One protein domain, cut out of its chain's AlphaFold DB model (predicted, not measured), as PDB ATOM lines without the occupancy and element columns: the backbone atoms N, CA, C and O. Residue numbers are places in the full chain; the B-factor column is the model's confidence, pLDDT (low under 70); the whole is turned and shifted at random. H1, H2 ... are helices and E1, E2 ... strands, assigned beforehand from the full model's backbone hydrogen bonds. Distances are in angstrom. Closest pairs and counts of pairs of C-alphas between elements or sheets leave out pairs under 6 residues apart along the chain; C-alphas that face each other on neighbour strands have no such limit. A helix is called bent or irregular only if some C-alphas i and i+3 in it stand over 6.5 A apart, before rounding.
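Overview. This is residues 26 to 161 of the 174 residues of an uncharacterized protein of Blautia coccoides (UniProt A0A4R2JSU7). A strongly twisted sheet of four antiparallel strands makes the body, with the helix H2 packed across one face and an arm, residues 148 to 161 with H5, reaching away from it. H1 sits beside the strands, H3 is over the edge strand E4, and the long loop of residues 79 to 90 and H4 lie beyond the end of E1 and the beginning of E2. The printed part has 136 residues with five named helices and four named strands, in the order H1 H2 H3 E1 H4 E2 E3 E4 H5; the sheet's order is E1 E2 E3 E4, and the class is mixed, helices and strands. The whole is only just loose, close to compact, with a radius of gyration of the C-alphas of 17.4 A, and it spans 48 by 46 by 29 A.

Along the chain. The strands are E1, residues 69 to 78, 21.2 A from first to last C-alpha; E2, residues 103 to 111, 25.7 A; E3, residues 114 to 124, 31.0 A; and E4, residues 130 to 142, 28.3 A. E1 bends by 80 degrees at residue 72, and E4 bends by 89 degrees at residue 133. The helices are H1, residues 37 to 41, 5.9 A; H2, residues 44 to 53, 14.3 A; H3, residues 55 to 59, 8.8 A; H4, residues 91 to 100, 14.3 A; and H5, residues 149 to 159, 15.1 A. H3 is neither bent nor irregular, but only just: C-alphas 56 and 59 are 6.2 A apart. C-alpha 37, where H1 begins, is at (-18.661, 14.410, 79.856); C-alpha 69, where E1 begins, is at (-13.247, 8.703, 90.839); C-alpha 159, where H5 ends, is at (-33.497, -19.550, 100.699).

Arrangement. E1 and E4 are the edge strands of the sheet. E2, E3 and E4 form a meander, each strand the antiparallel neighbour of the one before, and E2 and E3 are a hairpin, as are E3 and E4. Between E1 and E2, antiparallel at 150 degrees, N 77 and O 104 are 2.8 A apart, within hydrogen-bond range. Between E2 and E3, N 107 and O 118 are 2.9 A apart; between E3 and E4, N 117 and O 140 are 2.8 A apart. H2 is on one face of the sheet, making two layers, helix over sheet. Its height over the sheet is 8.5 A, and it lies over E3, across the strands at 67 degrees on the local plane. The closest C-alphas of H2 and E4 are those of Ile 47 and Val 136, 6.3 A. H1 stands at the sheet's level, its closest C-alpha to E4 being that of Ile 40, 6.3 A from that of Trp 134. H3 lies over E4 at a height over the sheet of 9.4 A, only just, with 6 C-alphas of the sheet near it. H4 only grazes the sheet with residues 98 to 100, and H5 is not on it. In H1, H2, H4 and H5 every O i to N i+4 pair is within hydrogen-bond range; in H3 it is 0 of 1, and 0 of 2 for O i to N i+3.

Size, cuts and confidence. The C-alphas farthest apart, those of Asn 42 and Glu 161, are 48.8 A apart. Residues 148 to 154 and 156 to 161 stand free; without them the body spans 47 by 41 by 29 A. The printed part has no cut. The link from E1 to H4, 12 residues, is long. The mean pLDDT of the printed part is 82.2, and it is under 70 in residues 26 to 28, 55 to 61 and 143 to 157.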
ATOM      1  N   ASP A  26     -25.872  -3.043  71.448       52.22
ATOM      2  CA  ASP A  26     -25.154  -1.846  71.024       52.22
ATOM      3  C   ASP A  26     -24.024  -1.548  72.021       52.22
ATOM      4  O   ASP A  26     -24.083  -1.947  73.193       52.22
ATOM      5  N   SER A  27     -22.952  -0.901  71.563       63.56
ATOM      6  CA  SER A  27     -21.858  -0.558  72.469       63.56
ATOM      7  C   SER A  27     -22.405   0.325  73.585       63.56
ATOM      8  O   SER A  27     -23.000   1.361  73.300       63.56
ATOM      9  N   ILE A  28     -22.206  -0.084  74.844       69.06
ATOM     10  CA  ILE A  28     -22.617   0.708  76.010       69.06
ATOM     11  C   ILE A  28     -21.999   2.097  75.872       69.06
ATOM     12  O   ILE A  28     -20.771   2.220  75.819       69.06
ATOM     13  N   GLU A  29     -22.852   3.117  75.817       81.81
ATOM     14  CA  GLU A  29     -22.427   4.510  75.763       81.81
ATOM     15  C   GLU A  29     -21.518   4.808  76.959       81.81
ATOM     16  O   GLU A  29     -21.877   4.580  78.117       81.81
ATOM     17  N   LYS A  30     -20.308   5.288  76.670       87.62
ATOM     18  CA  LYS A  30     -19.338   5.684  77.687       87.62
ATOM     19  C   LYS A  30     -19.455   7.173  77.942       87.62
ATOM     20  O   LYS A  30     -19.560   7.945  76.993       87.62
ATOM     21  N   LEU A  31     -19.345   7.575  79.208       92.19
ATOM     22  CA  LEU A  31     -19.444   8.980  79.598       92.19
ATOM     23  C   LEU A  31     -18.477   9.862  78.800       92.19
ATOM     24  O   LEU A  31     -18.903  10.883  78.277       92.19
ATOM     25  N   LYS A  32     -17.221   9.430  78.624       91.38
ATOM     26  CA  LYS A  32     -16.189  10.142  77.842       91.38
ATOM     27  C   LYS A  32     -16.556  10.433  76.384       91.38
ATOM     28  O   LYS A  32     -15.999  11.350  75.790       91.38
ATOM     29  N   ASP A  33     -17.447   9.627  75.812       91.12
ATOM     30  CA  ASP A  33     -17.892   9.737  74.424       91.12
ATOM     31  C   ASP A  33     -19.280  10.409  74.336       91.12
ATOM     32  O   ASP A  33     -19.806  10.606  73.240       91.12
ATOM     33  N   SER A  34     -19.873  10.770  75.482       91.44
ATOM     34  CA  SER A  34     -21.175  11.431  75.588       91.44
ATOM     35  C   SER A  34     -21.046  12.957  75.639       91.44
ATOM     36  O   SER A  34     -20.025  13.507  76.055       91.44
ATOM     37  N   GLU A  35     -22.127  13.656  75.296       93.12
ATOM     38  CA  GLU A  35     -22.226  15.118  75.443       93.12
ATOM     39  C   GLU A  35     -22.181  15.599  76.905       93.12
ATOM     40  O   GLU A  35     -21.951  16.780  77.171       93.12
ATOM     41  N   ASP A  36     -22.373  14.688  77.862       95.06
ATOM     42  CA  ASP A  36     -22.420  15.003  79.285       95.06
ATOM     43  C   ASP A  36     -21.040  15.085  79.936       95.06
ATOM     44  O   ASP A  36     -20.936  15.632  81.038       95.06
ATOM     45  N   TYR A  37     -19.993  14.573  79.271       95.69
ATOM     46  CA  TYR A  37     -18.661  14.410  79.856       95.69
ATOM     47  C   TYR A  37     -18.159  15.683  80.533       95.69
ATOM     48  O   TYR A  37     -17.896  15.669  81.732       95.69
ATOM     49  N   ASP A  38     -18.085  16.794  79.796       96.25
ATOM     50  CA  ASP A  38     -17.540  18.052  80.315       96.25
ATOM     51  C   ASP A  38     -18.346  18.555  81.518       96.25
ATOM     52  O   ASP A  38     -17.791  19.066  82.490       96.25
ATOM     53  N   SER A  39     -19.670  18.395  81.482       95.31
ATOM     54  CA  SER A  39     -20.541  18.853  82.564       95.31
ATOM     55  C   SER A  39     -20.360  18.019  83.831       95.31
ATOM     56  O   SER A  39     -20.314  18.582  84.924       95.31
ATOM     57  N   ILE A  40     -20.221  16.697  83.693       96.00
ATOM     58  CA  ILE A  40     -20.024  15.783  84.823       96.00
ATOM     59  C   ILE A  40     -18.591  15.861  85.360       96.00
ATOM     60  O   ILE A  40     -18.387  15.906  86.572       96.00
ATOM     61  N   TYR A  41     -17.599  15.984  84.481       96.19
ATOM     62  CA  TYR A  41     -16.208  16.230  84.852       96.19
ATOM     63  C   TYR A  41     -16.076  17.495  85.717       96.19
ATOM     64  O   TYR A  41     -15.408  17.497  86.749       96.19
ATOM     65  N   ASN A  42     -16.805  18.564  85.378       96.06
ATOM     66  CA  ASN A  42     -16.784  19.815  86.144       96.06
ATOM     67  C   ASN A  42     -17.393  19.715  87.557       96.06
ATOM     68  O   ASN A  42     -17.175  20.614  88.375       96.06
ATOM     69  N   ILE A  43     -18.135  18.649  87.874       95.69
ATOM     70  CA  ILE A  43     -18.695  18.412  89.214       95.69
ATOM     71  C   ILE A  43     -17.974  17.295  89.979       95.69
ATOM     72  O   ILE A  43     -18.407  16.937  91.069       95.69
ATOM     73  N   GLU A  44     -16.852  16.777  89.477       95.06
ATOM     74  CA  GLU A  44     -16.080  15.705  90.122       95.06
ATOM     75  C   GLU A  44     -15.698  16.036  91.577       95.06
ATOM     76  O   GLU A  44     -15.850  15.221  92.487       95.06
ATOM     77  N   SER A  45     -15.312  17.287  91.842       95.00
ATOM     78  CA  SER A  45     -15.059  17.763  93.209       95.00
ATOM     79  C   SER A  45     -16.298  17.708  94.114       95.00
ATOM     80  O   SER A  45     -16.176  17.435  95.310       95.00
ATOM     81  N   GLN A  46     -17.493  17.918  93.555       94.31
ATOM     82  CA  GLN A  46     -18.756  17.795  94.281       94.31
ATOM     83  C   GLN A  46     -19.080  16.327  94.566       94.31
ATOM     84  O   GLN A  46     -19.551  16.036  95.661       94.31
ATOM     85  N   ILE A  47     -18.768  15.406  93.645       93.75
ATOM     86  CA  ILE A  47     -18.861  13.952  93.870       93.75
ATOM     87  C   ILE A  47     -18.005  13.552  95.071       93.75
ATOM     88  O   ILE A  47     -18.520  12.985  96.035       93.75
ATOM     89  N   VAL A  48     -16.726  13.933  95.065       93.88
ATOM     90  CA  VAL A  48     -15.804  13.666  96.178       93.88
ATOM     91  C   VAL A  48     -16.328  14.261  97.488       93.88
ATOM     92  O   VAL A  48     -16.339  13.589  98.520       93.88
ATOM     93  N   GLN A  49     -16.790  15.514  97.465       91.81
ATOM     94  CA  GLN A  49     -17.323  16.180  98.652       91.81
ATOM     95  C   GLN A  49     -18.589  15.495  99.181       91.81
ATOM     96  O   GLN A  49     -18.740  15.354 100.395       91.81
ATOM     97  N   PHE A  50     -19.501  15.094  98.297       90.81
ATOM     98  CA  PHE A  50     -20.746  14.436  98.674       90.81
ATOM     99  C   PHE A  50     -20.461  13.092  99.339       90.81
ATOM    100  O   PHE A  50     -20.986  12.822 100.415       90.81
ATOM    101  N   VAL A  51     -19.574  12.286  98.748       87.94
ATOM    102  CA  VAL A  51     -19.185  10.982  99.298       87.94
ATOM    103  C   VAL A  51     -18.513  11.164 100.652       87.94
ATOM    104  O   VAL A  51     -18.938  10.547 101.622       87.94
ATOM    105  N   ASN A  52     -17.533  12.069 100.755       87.81
ATOM    106  CA  ASN A  52     -16.791  12.292 101.999       87.81
ATOM    107  C   ASN A  52     -17.670  12.773 103.163       87.81
ATOM    108  O   ASN A  52     -17.431  12.397 104.313       87.81
ATOM    109  N   ASN A  53     -18.686  13.588 102.867       85.06
ATOM    110  CA  ASN A  53     -19.636  14.099 103.857       85.06
ATOM    111  C   ASN A  53     -20.869  13.200 104.045       85.06
ATOM    112  O   ASN A  53     -21.720  13.500 104.885       85.06
ATOM    113  N   GLY A  54     -20.991  12.129 103.259       73.06
ATOM    114  CA  GLY A  54     -22.076  11.166 103.354       73.06
ATOM    115  C   GLY A  54     -21.963  10.301 104.615       73.06
ATOM    116  O   GLY A  54     -20.873  10.123 105.160       73.06
ATOM    117  N   PRO A  55     -23.071   9.704 105.093       57.59
ATOM    118  CA  PRO A  55     -23.069   8.857 106.292       57.59
ATOM    119  C   PRO A  55     -22.195   7.598 106.146       57.59
ATOM    120  O   PRO A  55     -21.909   6.920 107.132       57.59
ATOM    121  N   THR A  56     -21.766   7.284 104.926       55.88
ATOM    122  CA  THR A  56     -21.088   6.051 104.540       55.88
ATOM    123  C   THR A  56     -19.564   6.090 104.681       55.88
ATOM    124  O   THR A  56     -18.947   5.035 104.626       55.88
ATOM    125  N   THR A  57     -18.945   7.246 104.964       54.69
ATOM    126  CA  THR A  57     -17.522   7.320 105.377       54.69
ATOM    127  C   THR A  57     -17.279   6.881 106.821       54.69
ATOM    128  O   THR A  57     -16.134   6.743 107.254       54.69
ATOM    129  N   SER A  58     -18.347   6.626 107.581       50.94
ATOM    130  CA  SER A  58     -18.264   6.132 108.960       50.94
ATOM    131  C   SER A  58     -17.744   4.689 109.078       50.94
ATOM    132  O   SER A  58     -17.416   4.258 110.183       50.94
ATOM    133  N   SER A  59     -17.594   3.977 107.956       53.62
ATOM    134  CA  SER A  59     -17.070   2.606 107.851       53.62
ATOM    135  C   SER A  59     -15.540   2.492 107.977       53.62
ATOM    136  O   SER A  59     -14.999   1.389 107.973       53.62
ATOM    137  N   GLY A  60     -14.826   3.609 108.174       53.97
ATOM    138  CA  GLY A  60     -13.413   3.604 108.584       53.97
ATOM    139  C   GLY A  60     -12.380   3.712 107.455       53.97
ATOM    140  O   GLY A  60     -11.189   3.555 107.726       53.97
ATOM    141  N   GLY A  61     -12.805   4.003 106.221       67.50
ATOM    142  CA  GLY A  61     -11.908   4.296 105.096       67.50
ATOM    143  C   GLY A  61     -11.254   5.684 105.170       67.50
ATOM    144  O   GLY A  61     -11.693   6.567 105.915       67.50
ATOM    145  N   ARG A  62     -10.184   5.900 104.388       84.00
ATOM    146  CA  ARG A  62      -9.593   7.241 104.209       84.00
ATOM    147  C   ARG A  62     -10.559   8.174 103.469       84.00
ATOM    148  O   ARG A  62     -11.511   7.732 102.836       84.00
ATOM    149  N   GLN A  63     -10.271   9.473 103.495       87.19
ATOM    150  CA  GLN A  63     -10.983  10.435 102.652       87.19
ATOM    151  C   GLN A  63     -10.756  10.117 101.166       87.19
ATOM    152  O   GLN A  63      -9.619   9.875 100.742       87.19
ATOM    153  N   ILE A  64     -11.845  10.143 100.402       90.25
ATOM    154  CA  ILE A  64     -11.867  10.007  98.947       90.25
ATOM    155  C   ILE A  64     -11.187  11.221  98.322       90.25
ATOM    156  O   ILE A  64     -11.373  12.353  98.785       90.25
ATOM    157  N   THR A  65     -10.417  10.991  97.266       93.56
ATOM    158  CA  THR A  65      -9.831  12.037  96.427       93.56
ATOM    159  C   THR A  65     -10.355  11.922  94.996       93.56
ATOM    160  O   THR A  65     -11.041  10.969  94.643       93.56
ATOM    161  N   ILE A  66     -10.032  12.909  94.160       94.62
ATOM    162  CA  ILE A  66     -10.383  12.899  92.733       94.62
ATOM    163  C   ILE A  66      -9.799  11.671  92.015       94.62
ATOM    164  O   ILE A  66     -10.450  11.103  91.152       94.62
ATOM    165  N   GLU A  67      -8.611  11.212  92.415       94.38
ATOM    166  CA  GLU A  67      -7.944  10.057  91.793       94.38
ATOM    167  C   GLU A  67      -8.709   8.738  91.988       94.38
ATOM    168  O   GLU A  67      -8.483   7.782  91.251       94.38
ATOM    169  N   ASP A  68      -9.614   8.687  92.970       93.12
ATOM    170  CA  ASP A  68     -10.449   7.519  93.245       93.12
ATOM    171  C   ASP A  68     -11.697   7.465  92.346       93.12
ATOM    172  O   ASP A  68     -12.360   6.427  92.292       93.12
ATOM    173  N   VAL A  69     -12.046   8.571  91.674       94.88
ATOM    174  CA  VAL A  69     -13.247   8.703  90.839       94.88
ATOM    175  C   VAL A  69     -12.970   8.169  89.432       94.88
ATOM    176  O   VAL A  69     -12.054   8.605  88.744       94.88
ATOM    177  N   ASP A  70     -13.793   7.227  88.977       92.81
ATOM    178  CA  ASP A  70     -13.655   6.570  87.676       92.81
ATOM    179  C   ASP A  70     -14.757   7.032  86.713       92.81
ATOM    180  O   ASP A  70     -15.750   6.338  86.472       92.81
ATOM    181  N   LEU A  71     -14.583   8.242  86.173       93.00
ATOM    182  CA  LEU A  71     -15.482   8.806  85.159       93.00
ATOM    183  C   LEU A  71     -15.411   8.045  83.826       93.00
ATOM    184  O   LEU A  71     -16.417   7.937  83.125       93.00
ATOM    185  N   ASP A  72     -14.254   7.469  83.489       87.88
ATOM    186  CA  ASP A  72     -14.042   6.729  82.238       87.88
ATOM    187  C   ASP A  72     -14.943   5.493  82.123       87.88
ATOM    188  O   ASP A  72     -15.342   5.099  81.018       87.88
ATOM    189  N   ASN A  73     -15.272   4.878  83.262       85.12
ATOM    190  CA  ASN A  73     -16.143   3.711  83.335       85.12
ATOM    191  C   ASN A  73     -17.521   4.003  83.931       85.12
ATOM    192  O   ASN A  73     -18.226   3.053  84.279       85.12
ATOM    193  N   ALA A  74     -17.933   5.270  84.004       90.31
ATOM    194  CA  ALA A  74     -19.291   5.609  84.402       90.31
ATOM    195  C   ALA A  74     -20.329   4.973  83.456       90.31
ATOM    196  O   ALA A  74     -20.105   4.847  82.246       90.31
ATOM    197  N   VAL A  75     -21.463   4.556  84.021       88.56
ATOM    198  CA  VAL A  75     -22.526   3.827  83.311       88.56
ATOM    199  C   VAL A  75     -23.794   4.668  83.264       88.56
ATOM    200  O   VAL A  75     -24.201   5.224  84.280       88.56
ATOM    201  N   LYS A  76     -24.431   4.745  82.094       89.38
ATOM    202  CA  LYS A  76     -25.739   5.384  81.923       89.38
ATOM    203  C   LYS A  76     -26.848   4.411  82.329       89.38
ATOM    204  O   LYS A  76     -26.938   3.311  81.788       89.38
ATOM    205  N   GLU A  77     -27.703   4.832  83.252       87.69
ATOM    206  CA  GLU A  77     -28.877   4.088  83.706       87.69
ATOM    207  C   GLU A  77     -30.145   4.887  83.397       87.69
ATOM    208  O   GLU A  77     -30.311   6.013  83.866       87.69
ATOM    209  N   TYR A  78     -31.040   4.315  82.590       87.50
ATOM    210  CA  TYR A  78     -32.319   4.938  82.261       87.50
ATOM    211  C   TYR A  78     -33.342   4.714  83.373       87.50
ATOM    212  O   TYR A  78     -33.493   3.610  83.894       87.50
ATOM    213  N   LEU A  79     -34.088   5.765  83.691       84.50
ATOM    214  CA  LEU A  79     -35.050   5.820  84.781       84.50
ATOM    215  C   LEU A  79     -36.468   5.877  84.218       84.50
ATOM    216  O   LEU A  79     -36.704   6.487  83.177       84.50
ATOM    217  N   ASP A  80     -37.414   5.262  84.928       81.94
ATOM    218  CA  ASP A  80     -38.850   5.321  84.618       81.94
ATOM    219  C   ASP A  80     -39.182   4.967  83.156       81.94
ATOM    220  O   ASP A  80     -40.060   5.559  82.525       81.94
ATOM    221  N   THR A  81     -38.448   4.002  82.591       81.19
ATOM    222  CA  THR A  81     -38.620   3.627  81.185       81.19
ATOM    223  C   THR A  81     -39.960   2.917  80.972       81.19
ATOM    224  O   THR A  81     -40.297   1.986  81.712       81.19
ATOM    225  N   PRO A  82     -40.722   3.257  79.920       78.44
ATOM    226  CA  PRO A  82     -42.031   2.655  79.694       78.44
ATOM    227  C   PRO A  82     -41.948   1.284  78.998       78.44
ATOM    228  O   PRO A  82     -42.966   0.766  78.543       78.44
ATOM    229  N   LEU A  83     -40.751   0.690  78.881       76.56
ATOM    230  CA  LEU A  83     -40.494  -0.509  78.070       76.56
ATOM    231  C   LEU A  83     -41.406  -1.682  78.457       76.56
ATOM    232  O   LEU A  83     -42.008  -2.323  77.595       76.56
ATOM    233  N   ILE A  84     -41.537  -1.937  79.762       73.69
ATOM    234  CA  ILE A  84     -42.310  -3.065  80.296       73.69
ATOM    235  C   ILE A  84     -43.810  -2.760  80.267       73.69
ATOM    236  O   ILE A  84     -44.604  -3.595  79.830       73.69
ATOM    237  N   GLU A  85     -44.207  -1.564  80.705       77.75
ATOM    238  CA  GLU A  85     -45.615  -1.161  80.802       77.75
ATOM    239  C   GLU A  85     -46.284  -1.106  79.428       77.75
ATOM    240  O   GLU A  85     -47.376  -1.650  79.238       77.75
ATOM    241  N   ASN A  86     -45.584  -0.537  78.445       76.81
ATOM    242  CA  ASN A  86     -46.068  -0.429  77.073       76.81
ATOM    243  C   ASN A  86     -45.816  -1.697  76.249       76.81
ATOM    244  O   ASN A  86     -46.236  -1.755  75.095       76.81
ATOM    245  N   LYS A  87     -45.172  -2.721  76.832       80.38
ATOM    246  CA  LYS A  87     -44.818  -3.986  76.166       80.38
ATOM    247  C   LYS A  87     -44.111  -3.748  74.829       80.38
ATOM    248  O   LYS A  87     -44.436  -4.395  73.832       80.38
ATOM    249  N   LEU A  88     -43.177  -2.799  74.814       75.81
ATOM    250  CA  LEU A  88     -42.417  -2.466  73.616       75.81
ATOM    251  C   LEU A  88     -41.476  -3.628  73.303       75.81
ATOM    252  O   LEU A  88     -40.615  -3.981  74.106       75.81
ATOM    253  N   ILE A  89     -41.690  -4.247  72.146       73.94
ATOM    254  CA  ILE A  89     -40.894  -5.379  71.651       73.94
ATOM    255  C   ILE A  89     -40.147  -5.037  70.360       73.94
ATOM    256  O   ILE A  89     -39.264  -5.788  69.954       73.94
ATOM    257  N   ASP A  90     -40.503  -3.924  69.714       84.31
ATOM    258  CA  ASP A  90     -39.797  -3.416  68.545       84.31
ATOM    259  C   ASP A  90     -38.572  -2.601  68.975       84.31
ATOM    260  O   ASP A  90     -38.645  -1.767  69.880       84.31
ATOM    261  N   TYR A  91     -37.439  -2.844  68.313       78.31
ATOM    262  CA  TYR A  91     -36.171  -2.192  68.637       78.31
ATOM    263  C   TYR A  91     -36.235  -0.672  68.458       78.31
ATOM    264  O   TYR A  91     -35.747   0.068  69.310       78.31
ATOM    265  N   ALA A  92     -36.842  -0.186  67.371       82.44
ATOM    266  CA  ALA A  92     -36.904   1.246  67.103       82.44
ATOM    267  C   ALA A  92     -37.813   1.955  68.115       82.44
ATOM    268  O   ALA A  92     -37.463   3.031  68.600       82.44
ATOM    269  N   GLU A  93     -38.936   1.333  68.481       83.38
ATOM    270  CA  GLU A  93     -39.827   1.847  69.526       83.38
ATOM    271  C   GLU A  93     -39.163   1.844  70.910       83.38
ATOM    272  O   GLU A  93     -39.295   2.812  71.661       83.38
ATOM    273  N   ALA A  94     -38.405   0.794  71.246       83.00
ATOM    274  CA  ALA A  94     -37.662   0.720  72.503       83.00
ATOM    275  C   ALA A  94     -36.571   1.800  72.585       83.00
ATOM    276  O   ALA A  94     -36.461   2.484  73.601       83.00
ATOM    277  N   MET A  95     -35.806   2.009  71.509       84.31
ATOM    278  CA  MET A  95     -34.772   3.046  71.469       84.31
ATOM    279  C   MET A  95     -35.358   4.460  71.499       84.31
ATOM    280  O   MET A  95     -34.816   5.327  72.180       84.31
ATOM    281  N   ASP A  96     -36.479   4.708  70.818       86.19
ATOM    282  CA  ASP A  96     -37.192   5.990  70.906       86.19
ATOM    283  C   ASP A  96     -37.694   6.264  72.334       86.19
ATOM    284  O   ASP A  96     -37.551   7.381  72.837       86.19
ATOM    285  N   ALA A  97     -38.217   5.240  73.016       85.06
ATOM    286  CA  ALA A  97     -38.629   5.342  74.411       85.06
ATOM    287  C   ALA A  97     -37.445   5.620  75.351       85.06
ATOM    288  O   ALA A  97     -37.545   6.502  76.205       85.06
ATOM    289  N   LEU A  98     -36.316   4.923  75.181       85.56
ATOM    290  CA  LEU A  98     -35.101   5.152  75.971       85.56
ATOM    291  C   LEU A  98     -34.533   6.557  75.749       85.56
ATOM    292  O   LEU A  98     -34.250   7.253  76.717       85.56
ATOM    293  N   ASN A  99     -34.462   7.030  74.502       84.56
ATOM    294  CA  ASN A  99     -33.967   8.376  74.178       84.56
ATOM    295  C   ASN A  99     -34.810   9.507  74.788       84.56
ATOM    296  O   ASN A  99     -34.323  10.624  74.944       84.56
ATOM    297  N   LYS A 100     -36.077   9.232  75.112       86.31
ATOM    298  CA  LYS A 100     -36.985  10.169  75.793       86.31
ATOM    299  C   LYS A 100     -37.035   9.962  77.303       86.31
ATOM    300  O   LYS A 100     -37.639  10.779  77.996       86.31
ATOM    301  N   SER A 101     -36.464   8.869  77.799       86.44
ATOM    302  CA  SER A 101     -36.469   8.549  79.219       86.44
ATOM    303  C   SER A 101     -35.408   9.380  79.943       86.44
ATOM    304  O   SER A 101     -34.314   9.583  79.407       86.44
ATOM    305  N   PRO A 102     -35.693   9.855  81.165       90.19
ATOM    306  CA  PRO A 102     -34.655  10.421  82.014       90.19
ATOM    307  C   PRO A 102     -33.590   9.360  82.305       90.19
ATOM    308  O   PRO A 102     -33.867   8.161  82.286       90.19
ATOM    309  N   TYR A 103     -32.370   9.789  82.602       91.56
ATOM    310  CA  TYR A 103     -31.285   8.877  82.950       91.56
ATOM    311  C   TYR A 103     -30.346   9.488  83.985       91.56
ATOM    312  O   TYR A 103     -30.301  10.699  84.192       91.56
ATOM    313  N   MET A 104     -29.573   8.641  84.643       93.50
ATOM    314  CA  MET A 104     -28.475   9.057  85.503       93.50
ATOM    315  C   MET A 104     -27.172   8.411  85.051       93.50
ATOM    316  O   MET A 104     -27.173   7.398  84.353       93.50
ATOM    317  N   TRP A 105     -26.060   9.009  85.455       95.44
ATOM    318  CA  TRP A 105     -24.745   8.405  85.346       95.44
ATOM    319  C   TRP A 105     -24.345   7.835  86.703       95.44
ATOM    320  O   TRP A 105     -24.333   8.544  87.708       95.44
ATOM    321  N   ILE A 106     -24.003   6.553  86.723       92.19
ATOM    322  CA  ILE A 106     -23.437   5.871  87.881       92.19
ATOM    323  C   ILE A 106     -21.921   5.963  87.778       92.19
ATOM    324  O   ILE A 106     -21.310   5.349  86.901       92.19
ATOM    325  N   VAL A 107     -21.317   6.753  88.660       93.56
ATOM    326  CA  VAL A 107     -19.868   6.959  88.717       93.56
ATOM    327  C   VAL A 107     -19.287   6.073  89.810       93.56
ATOM    328  O   VAL A 107     -19.617   6.223  90.988       93.56
ATOM    329  N   SER A 108     -18.414   5.146  89.419       90.25
ATOM    330  CA  SER A 108     -17.676   4.315  90.368       90.25
ATOM    331  C   SER A 108     -16.584   5.124  91.058       90.25
ATOM    332  O   SER A 108     -15.881   5.906  90.424       90.25
ATOM    333  N   ILE A 109     -16.400   4.883  92.348       90.50
ATOM    334  CA  ILE A 109     -15.335   5.478  93.148       90.50
ATOM    335  C   ILE A 109     -14.698   4.353  93.946       90.50
ATOM    336  O   ILE A 109     -15.379   3.658  94.701       90.50
ATOM    337  N   ARG A 110     -13.401   4.134  93.753       87.31
ATOM    338  CA  ARG A 110     -12.684   3.012  94.368       87.31
ATOM    339  C   ARG A 110     -11.613   3.554  95.284       87.31
ATOM    340  O   ARG A 110     -10.607   4.072  94.816       87.31
ATOM    341  N   ALA A 111     -11.831   3.401  96.583       85.38
ATOM    342  CA  ALA A 111     -10.851   3.764  97.589       85.38
ATOM    343  C   ALA A 111     -10.565   2.556  98.470       85.38
ATOM    344  O   ALA A 111     -11.452   2.033  99.148       85.38
ATOM    345  N   ASP A 112      -9.302   2.141  98.451       83.69
ATOM    346  CA  ASP A 112      -8.822   0.948  99.136       83.69
ATOM    347  C   ASP A 112      -9.643  -0.283  98.685       83.69
ATOM    348  O   ASP A 112      -9.708  -0.556  97.485       83.69
ATOM    349  N   ASP A 113     -10.296  -0.996  99.606       78.88
ATOM    350  CA  ASP A 113     -11.135  -2.167  99.304       78.88
ATOM    351  C   ASP A 113     -12.644  -1.839  99.234       78.88
ATOM    352  O   ASP A 113     -13.479  -2.743  99.219       78.88
ATOM    353  N   VAL A 114     -13.013  -0.552  99.214       79.44
ATOM    354  CA  VAL A 114     -14.411  -0.097  99.215       79.44
ATOM    355  C   VAL A 114     -14.791   0.463  97.843       79.44
ATOM    356  O   VAL A 114     -14.105   1.330  97.294       79.44
ATOM    357  N   LEU A 115     -15.922  -0.006  97.309       83.94
ATOM    358  CA  LEU A 115     -16.559   0.571  96.126       83.94
ATOM    359  C   LEU A 115     -17.697   1.490  96.565       83.94
ATOM    360  O   LEU A 115     -18.597   1.070  97.294       83.94
ATOM    361  N   TYR A 116     -17.681   2.721  96.069       84.94
ATOM    362  CA  TYR A 116     -18.808   3.637  96.136       84.94
ATOM    363  C   TYR A 116     -19.361   3.843  94.726       84.94
ATOM    364  O   TYR A 116     -18.610   3.872  93.750       84.94
ATOM    365  N   GLU A 117     -20.669   4.018  94.622       88.88
ATOM    366  CA  GLU A 117     -21.354   4.355  93.377       88.88
ATOM    367  C   GLU A 117     -22.133   5.646  93.591       88.88
ATOM    368  O   GLU A 117     -23.103   5.671  94.347       88.88
ATOM    369  N   ALA A 118     -21.678   6.728  92.963       91.00
ATOM    370  CA  ALA A 118     -22.359   8.013  92.996       91.00
ATOM    371  C   ALA A 118     -23.374   8.103  91.852       91.00
ATOM    372  O   ALA A 118     -23.019   7.956  90.682       91.00
ATOM    373  N   CYS A 119     -24.626   8.387  92.199       93.12
ATOM    374  CA  CYS A 119     -25.707   8.641  91.259       93.12
ATOM    375  C   CYS A 119     -25.694  10.119  90.866       93.12
ATOM    376  O   CYS A 119     -26.034  10.993  91.671       93.12
ATOM    377  N   VAL A 120     -25.298  10.390  89.626       95.62
ATOM    378  CA  VAL A 120     -25.253  11.729  89.041       95.62
ATOM    379  C   VAL A 120     -26.477  11.909  88.149       95.62
ATOM    380  O   VAL A 120     -26.632  11.212  87.152       95.62
ATOM    381  N   THR A 121     -27.362  12.832  88.510       94.25
ATOM    382  CA  THR A 121     -28.653  13.078  87.848       94.25
ATOM    383  C   THR A 121     -28.824  14.557  87.500       94.25
ATOM    384  O   THR A 121     -28.038  15.404  87.924       94.25
ATOM    385  N   ARG A 122     -29.883  14.880  86.757       92.31
ATOM    386  CA  ARG A 122     -30.354  16.252  86.528       92.31
ATOM    387  C   ARG A 122     -31.746  16.439  87.105       92.31
ATOM    388  O   ARG A 122     -32.568  15.520  87.056       92.31
ATOM    389  N   GLU A 123     -32.024  17.653  87.579       87.94
ATOM    390  CA  GLU A 123     -33.380  18.050  87.955       87.94
ATOM    391  C   GLU A 123     -34.339  17.872  86.776       87.94
ATOM    392  O   GLU A 123     -34.012  18.175  85.618       87.94
ATOM    393  N   ARG A 124     -35.534  17.376  87.099       87.69
ATOM    394  CA  ARG A 124     -36.620  17.178  86.147       87.69
ATOM    395  C   ARG A 124     -37.577  18.363  86.203       87.69
ATOM    396  O   ARG A 124     -37.888  18.858  87.285       87.69
ATOM    397  N   ASP A 125     -38.045  18.801  85.042       87.12
ATOM    398  CA  ASP A 125     -39.096  19.807  84.942       87.12
ATOM    399  C   ASP A 125     -40.481  19.228  85.294       87.12
ATOM    400  O   ASP A 125     -40.632  18.051  85.635       87.12
ATOM    401  N   GLU A 126     -41.522  20.057  85.195       86.06
ATOM    402  CA  GLU A 126     -42.914  19.661  85.459       86.06
ATOM    403  C   GLU A 126     -43.433  18.529  84.553       86.06
ATOM    404  O   GLU A 126     -44.411  17.865  84.900       86.06
ATOM    405  N   ASN A 127     -42.769  18.282  83.422       83.50
ATOM    406  CA  ASN A 127     -43.092  17.226  82.467       83.50
ATOM    407  C   ASN A 127     -42.196  15.987  82.637       83.50
ATOM    408  O   ASN A 127     -42.316  15.038  81.862       83.50
ATOM    409  N   GLY A 128     -41.301  15.978  83.630       79.81
ATOM    410  CA  GLY A 128     -40.367  14.884  83.884       79.81
ATOM    411  C   GLY A 128     -39.098  14.911  83.025       79.81
ATOM    412  O   GLY A 128     -38.313  13.968  83.105       79.81
ATOM    413  N   GLN A 129     -38.865  15.961  82.227       83.94
ATOM    414  CA  GLN A 129     -37.672  16.087  81.384       83.94
ATOM    415  C   GLN A 129     -36.488  16.660  82.156       83.94
ATOM    416  O   GLN A 129     -36.610  17.638  82.892       83.94
ATOM    417  N   GLN A 130     -35.309  16.078  81.945       88.62
ATOM    418  CA  GLN A 130     -34.066  16.540  82.553       88.62
ATOM    419  C   GLN A 130     -33.559  17.811  81.870       88.62
ATOM    420  O   GLN A 130     -33.141  17.781  80.715       88.62
ATOM    421  N   THR A 131     -33.599  18.930  82.592       87.12
ATOM    422  CA  THR A 131     -33.251  20.260  82.052       87.12
ATOM    423  C   THR A 131     -32.274  21.039  82.934       87.12
ATOM    424  O   THR A 131     -31.631  21.974  82.455       87.12
ATOM    425  N   GLY A 132     -32.138  20.654  84.207       88.50
ATOM    426  CA  GLY A 132     -31.212  21.277  85.150       88.50
ATOM    427  C   GLY A 132     -29.746  20.859  84.959       88.50
ATOM    428  O   GLY A 132     -29.434  20.000  84.127       88.50
ATOM    429  N   PRO A 133     -28.822  21.455  85.735       92.62
ATOM    430  CA  PRO A 133     -27.429  21.028  85.756       92.62
ATOM    431  C   PRO A 133     -27.294  19.612  86.331       92.62
ATOM    432  O   PRO A 133     -28.134  19.157  87.109       92.62
ATOM    433  N   TRP A 134     -26.208  18.930  85.964       95.56
ATOM    434  CA  TRP A 134     -25.821  17.671  86.593       95.56
ATOM    435  C   TRP A 134     -25.460  17.893  88.066       95.56
ATOM    436  O   TRP A 134     -24.797  18.873  88.413       95.56
ATOM    437  N   GLY A 135     -25.872  16.965  88.924       94.75
ATOM    438  CA  GLY A 135     -25.597  16.981  90.354       94.75
ATOM    439  C   GLY A 135     -25.662  15.582  90.957       94.75
ATOM    440  O   GLY A 135     -26.171  14.647  90.343       94.75
ATOM    441  N   VAL A 136     -25.120  15.432  92.164       92.88
ATOM    442  CA  VAL A 136     -25.097  14.152  92.885       92.88
ATOM    443  C   VAL A 136     -26.339  14.044  93.756       92.88
ATOM    444  O   VAL A 136     -26.568  14.902  94.606       92.88
ATOM    445  N   GLU A 137     -27.130  12.995  93.552       87.75
ATOM    446  CA  GLU A 137     -28.366  12.761  94.310       87.75
ATOM    447  C   GLU A 137     -28.180  11.712  95.412       87.75
ATOM    448  O   GLU A 137     -28.781  11.811  96.482       87.75
ATOM    449  N   GLY A 138     -27.311  10.726  95.189       86.44
ATOM    450  CA  GLY A 138     -27.110   9.626  96.123       86.44
ATOM    451  C   GLY A 138     -25.770   8.932  95.941       86.44
ATOM    452  O   GLY A 138     -25.117   9.073  94.908       86.44
ATOM    453  N   VAL A 139     -25.364   8.189  96.970       86.12
ATOM    454  CA  VAL A 139     -24.167   7.343  96.949       86.12
ATOM    455  C   VAL A 139     -24.493   6.006  97.604       86.12
ATOM    456  O   VAL A 139     -24.932   5.974  98.757       86.12
ATOM    457  N   TYR A 140     -24.232   4.916  96.890       81.69
ATOM    458  CA  TYR A 140     -24.243   3.558  97.431       81.69
ATOM    459  C   TYR A 140     -22.830   3.130  97.801       81.69
ATOM    460  O   TYR A 140     -21.868   3.557  97.166       81.69
ATOM    461  N   VAL A 141     -22.700   2.301  98.838       80.50
ATOM    462  CA  VAL A 141     -21.401   1.829  99.331       80.50
ATOM    463  C   VAL A 141     -21.431   0.333  99.528       80.50
ATOM    464  O   VAL A 141     -22.325  -0.208 100.176       80.50
ATOM    465  N   TYR A 142     -20.418  -0.319  98.978       75.38
ATOM    466  CA  TYR A 142     -20.223  -1.751  99.043       75.38
ATOM    467  C   TYR A 142     -18.966  -2.009  99.864       75.38
ATOM    468  O   TYR A 142     -17.841  -1.869  99.382       75.38
ATOM    469  N   GLU A 143     -19.175  -2.344 101.136       68.69
ATOM    470  CA  GLU A 143     -18.085  -2.694 102.038       68.69
ATOM    471  C   GLU A 143     -17.469  -4.053 101.656       68.69
ATOM    472  O   GLU A 143     -18.195  -4.990 101.291       68.69
ATOM    473  N   PRO A 144     -16.137  -4.192 101.762       62.41
ATOM    474  CA  PRO A 144     -15.463  -5.467 101.570       62.41
ATOM    475  C   PRO A 144     -15.959  -6.488 102.602       62.41
ATOM    476  O   PRO A 144     -15.973  -6.230 103.803       62.41
ATOM    477  N   GLY A 145     -16.370  -7.666 102.124       54.53
ATOM    478  CA  GLY A 145     -16.972  -8.718 102.953       54.53
ATOM    479  C   GLY A 145     -18.497  -8.812 102.859       54.53
ATOM    480  O   GLY A 145     -19.072  -9.755 103.403       54.53
ATOM    481  N   ASN A 146     -19.158  -7.910 102.123       55.34
ATOM    482  CA  ASN A 146     -20.475  -8.220 101.577       55.34
ATOM    483  C   ASN A 146     -20.351  -9.420 100.635       55.34
ATOM    484  O   ASN A 146     -19.409  -9.491  99.843       55.34
ATOM    485  N   LEU A 147     -21.295 -10.360 100.752       50.72
ATOM    486  CA  LEU A 147     -21.369 -11.546  99.902       50.72
ATOM    487  C   LEU A 147     -21.143 -11.121  98.442       50.72
ATOM    488  O   LEU A 147     -21.789 -10.190  97.957       50.72
ATOM    489  N   THR A 148     -20.228 -11.786  97.750       59.31
ATOM    490  CA  THR A 148     -20.066 -11.655  96.299       59.31
ATOM    491  C   THR A 148     -21.409 -11.886  95.602       59.31
ATOM    492  O   THR A 148     -22.300 -12.527  96.157       59.31
ATOM    493  N   LEU A 149     -21.583 -11.403  94.367       53.69
ATOM    494  CA  LEU A 149     -22.809 -11.671  93.596       53.69
ATOM    495  C   LEU A 149     -23.131 -13.175  93.550       53.69
ATOM    496  O   LEU A 149     -24.291 -13.563  93.654       53.69
ATOM    497  N   GLU A 150     -22.099 -14.015  93.448       58.16
ATOM    498  CA  GLU A 150     -22.216 -15.470  93.508       58.16
ATOM    499  C   GLU A 150     -22.722 -15.953  94.874       58.16
ATOM    500  O   GLU A 150     -23.646 -16.756  94.937       58.16
ATOM    501  N   GLU A 151     -22.179 -15.443  95.977       61.75
ATOM    502  CA  GLU A 151     -22.621 -15.795  97.328       61.75
ATOM    503  C   GLU A 151     -24.028 -15.267  97.655       61.75
ATOM    504  O   GLU A 151     -24.805 -15.969  98.299       61.75
ATOM    505  N   GLN A 152     -24.399 -14.075  97.177       58.22
ATOM    506  CA  GLN A 152     -25.757 -13.532  97.308       58.22
ATOM    507  C   GLN A 152     -26.759 -14.340  96.492       58.22
ATOM    508  O   GLN A 152     -27.844 -14.664  96.980       58.22
ATOM    509  N   LEU A 153     -26.389 -14.685  95.256       60.62
ATOM    510  CA  LEU A 153     -27.188 -15.545  94.400       60.62
ATOM    511  C   LEU A 153     -27.357 -16.910  95.063       60.62
ATOM    512  O   LEU A 153     -28.486 -17.346  95.236       60.62
ATOM    513  N   ASN A 154     -26.279 -17.538  95.525       65.25
ATOM    514  CA  ASN A 154     -26.334 -18.827  96.212       65.25
ATOM    515  C   ASN A 154     -27.197 -18.775  97.481       65.25
ATOM    516  O   ASN A 154     -28.047 -19.643  97.658       65.25
ATOM    517  N   ALA A 155     -27.063 -17.739  98.313       65.00
ATOM    518  CA  ALA A 155     -27.893 -17.560  99.506       65.00
ATOM    519  C   ALA A 155     -29.378 -17.341  99.163       65.00
ATOM    520  O   ALA A 155     -30.267 -17.861  99.841       65.00
ATOM    521  N   SER A 156     -29.668 -16.589  98.097       62.19
ATOM    522  CA  SER A 156     -31.031 -16.384  97.597       62.19
ATOM    523  C   SER A 156     -31.623 -17.677  97.030       62.19
ATOM    524  O   SER A 156     -32.766 -18.021  97.330       62.19
ATOM    525  N   LEU A 157     -30.844 -18.426  96.252       68.12
ATOM    526  CA  LEU A 157     -31.235 -19.712  95.680       68.12
ATOM    527  C   LEU A 157     -31.519 -20.743  96.776       68.12
ATOM    528  O   LEU A 157     -32.573 -21.373  96.752       68.12
ATOM    529  N   GLU A 158     -30.645 -20.847  97.779       73.00
ATOM    530  CA  GLU A 158     -30.831 -21.718  98.943       73.00
ATOM    531  C   GLU A 158     -32.095 -21.348  99.726       73.00
ATOM    532  O   GLU A 158     -32.928 -22.210 100.004       73.00
ATOM    533  N   LYS A 159     -32.299 -20.054 100.010       76.19
ATOM    534  CA  LYS A 159     -33.497 -19.550 100.699       76.19
ATOM    535  C   LYS A 159     -34.798 -19.873  99.958       76.19
ATOM    536  O   LYS A 159     -35.832 -20.039 100.600       76.19
ATOM    537  N   ASN A 160     -34.762 -19.918  98.629       73.31
ATOM    538  CA  ASN A 160     -35.924 -20.210  97.789       73.31
ATOM    539  C   ASN A 160     -36.006 -21.689  97.364       73.31
ATOM    540  O   ASN A 160     -36.841 -22.024  96.528       73.31
ATOM    541  N   GLU A 161     -35.161 -22.566  97.921       79.06
ATOM    542  CA  GLU A 161     -35.084 -23.998  97.585       79.06
ATOM    543  C   GLU A 161     -34.823 -24.274  96.088       79.06
ATOM    544  O   GLU A 161     -35.174 -25.325  95.545       79.06
TER     545      GLU A 161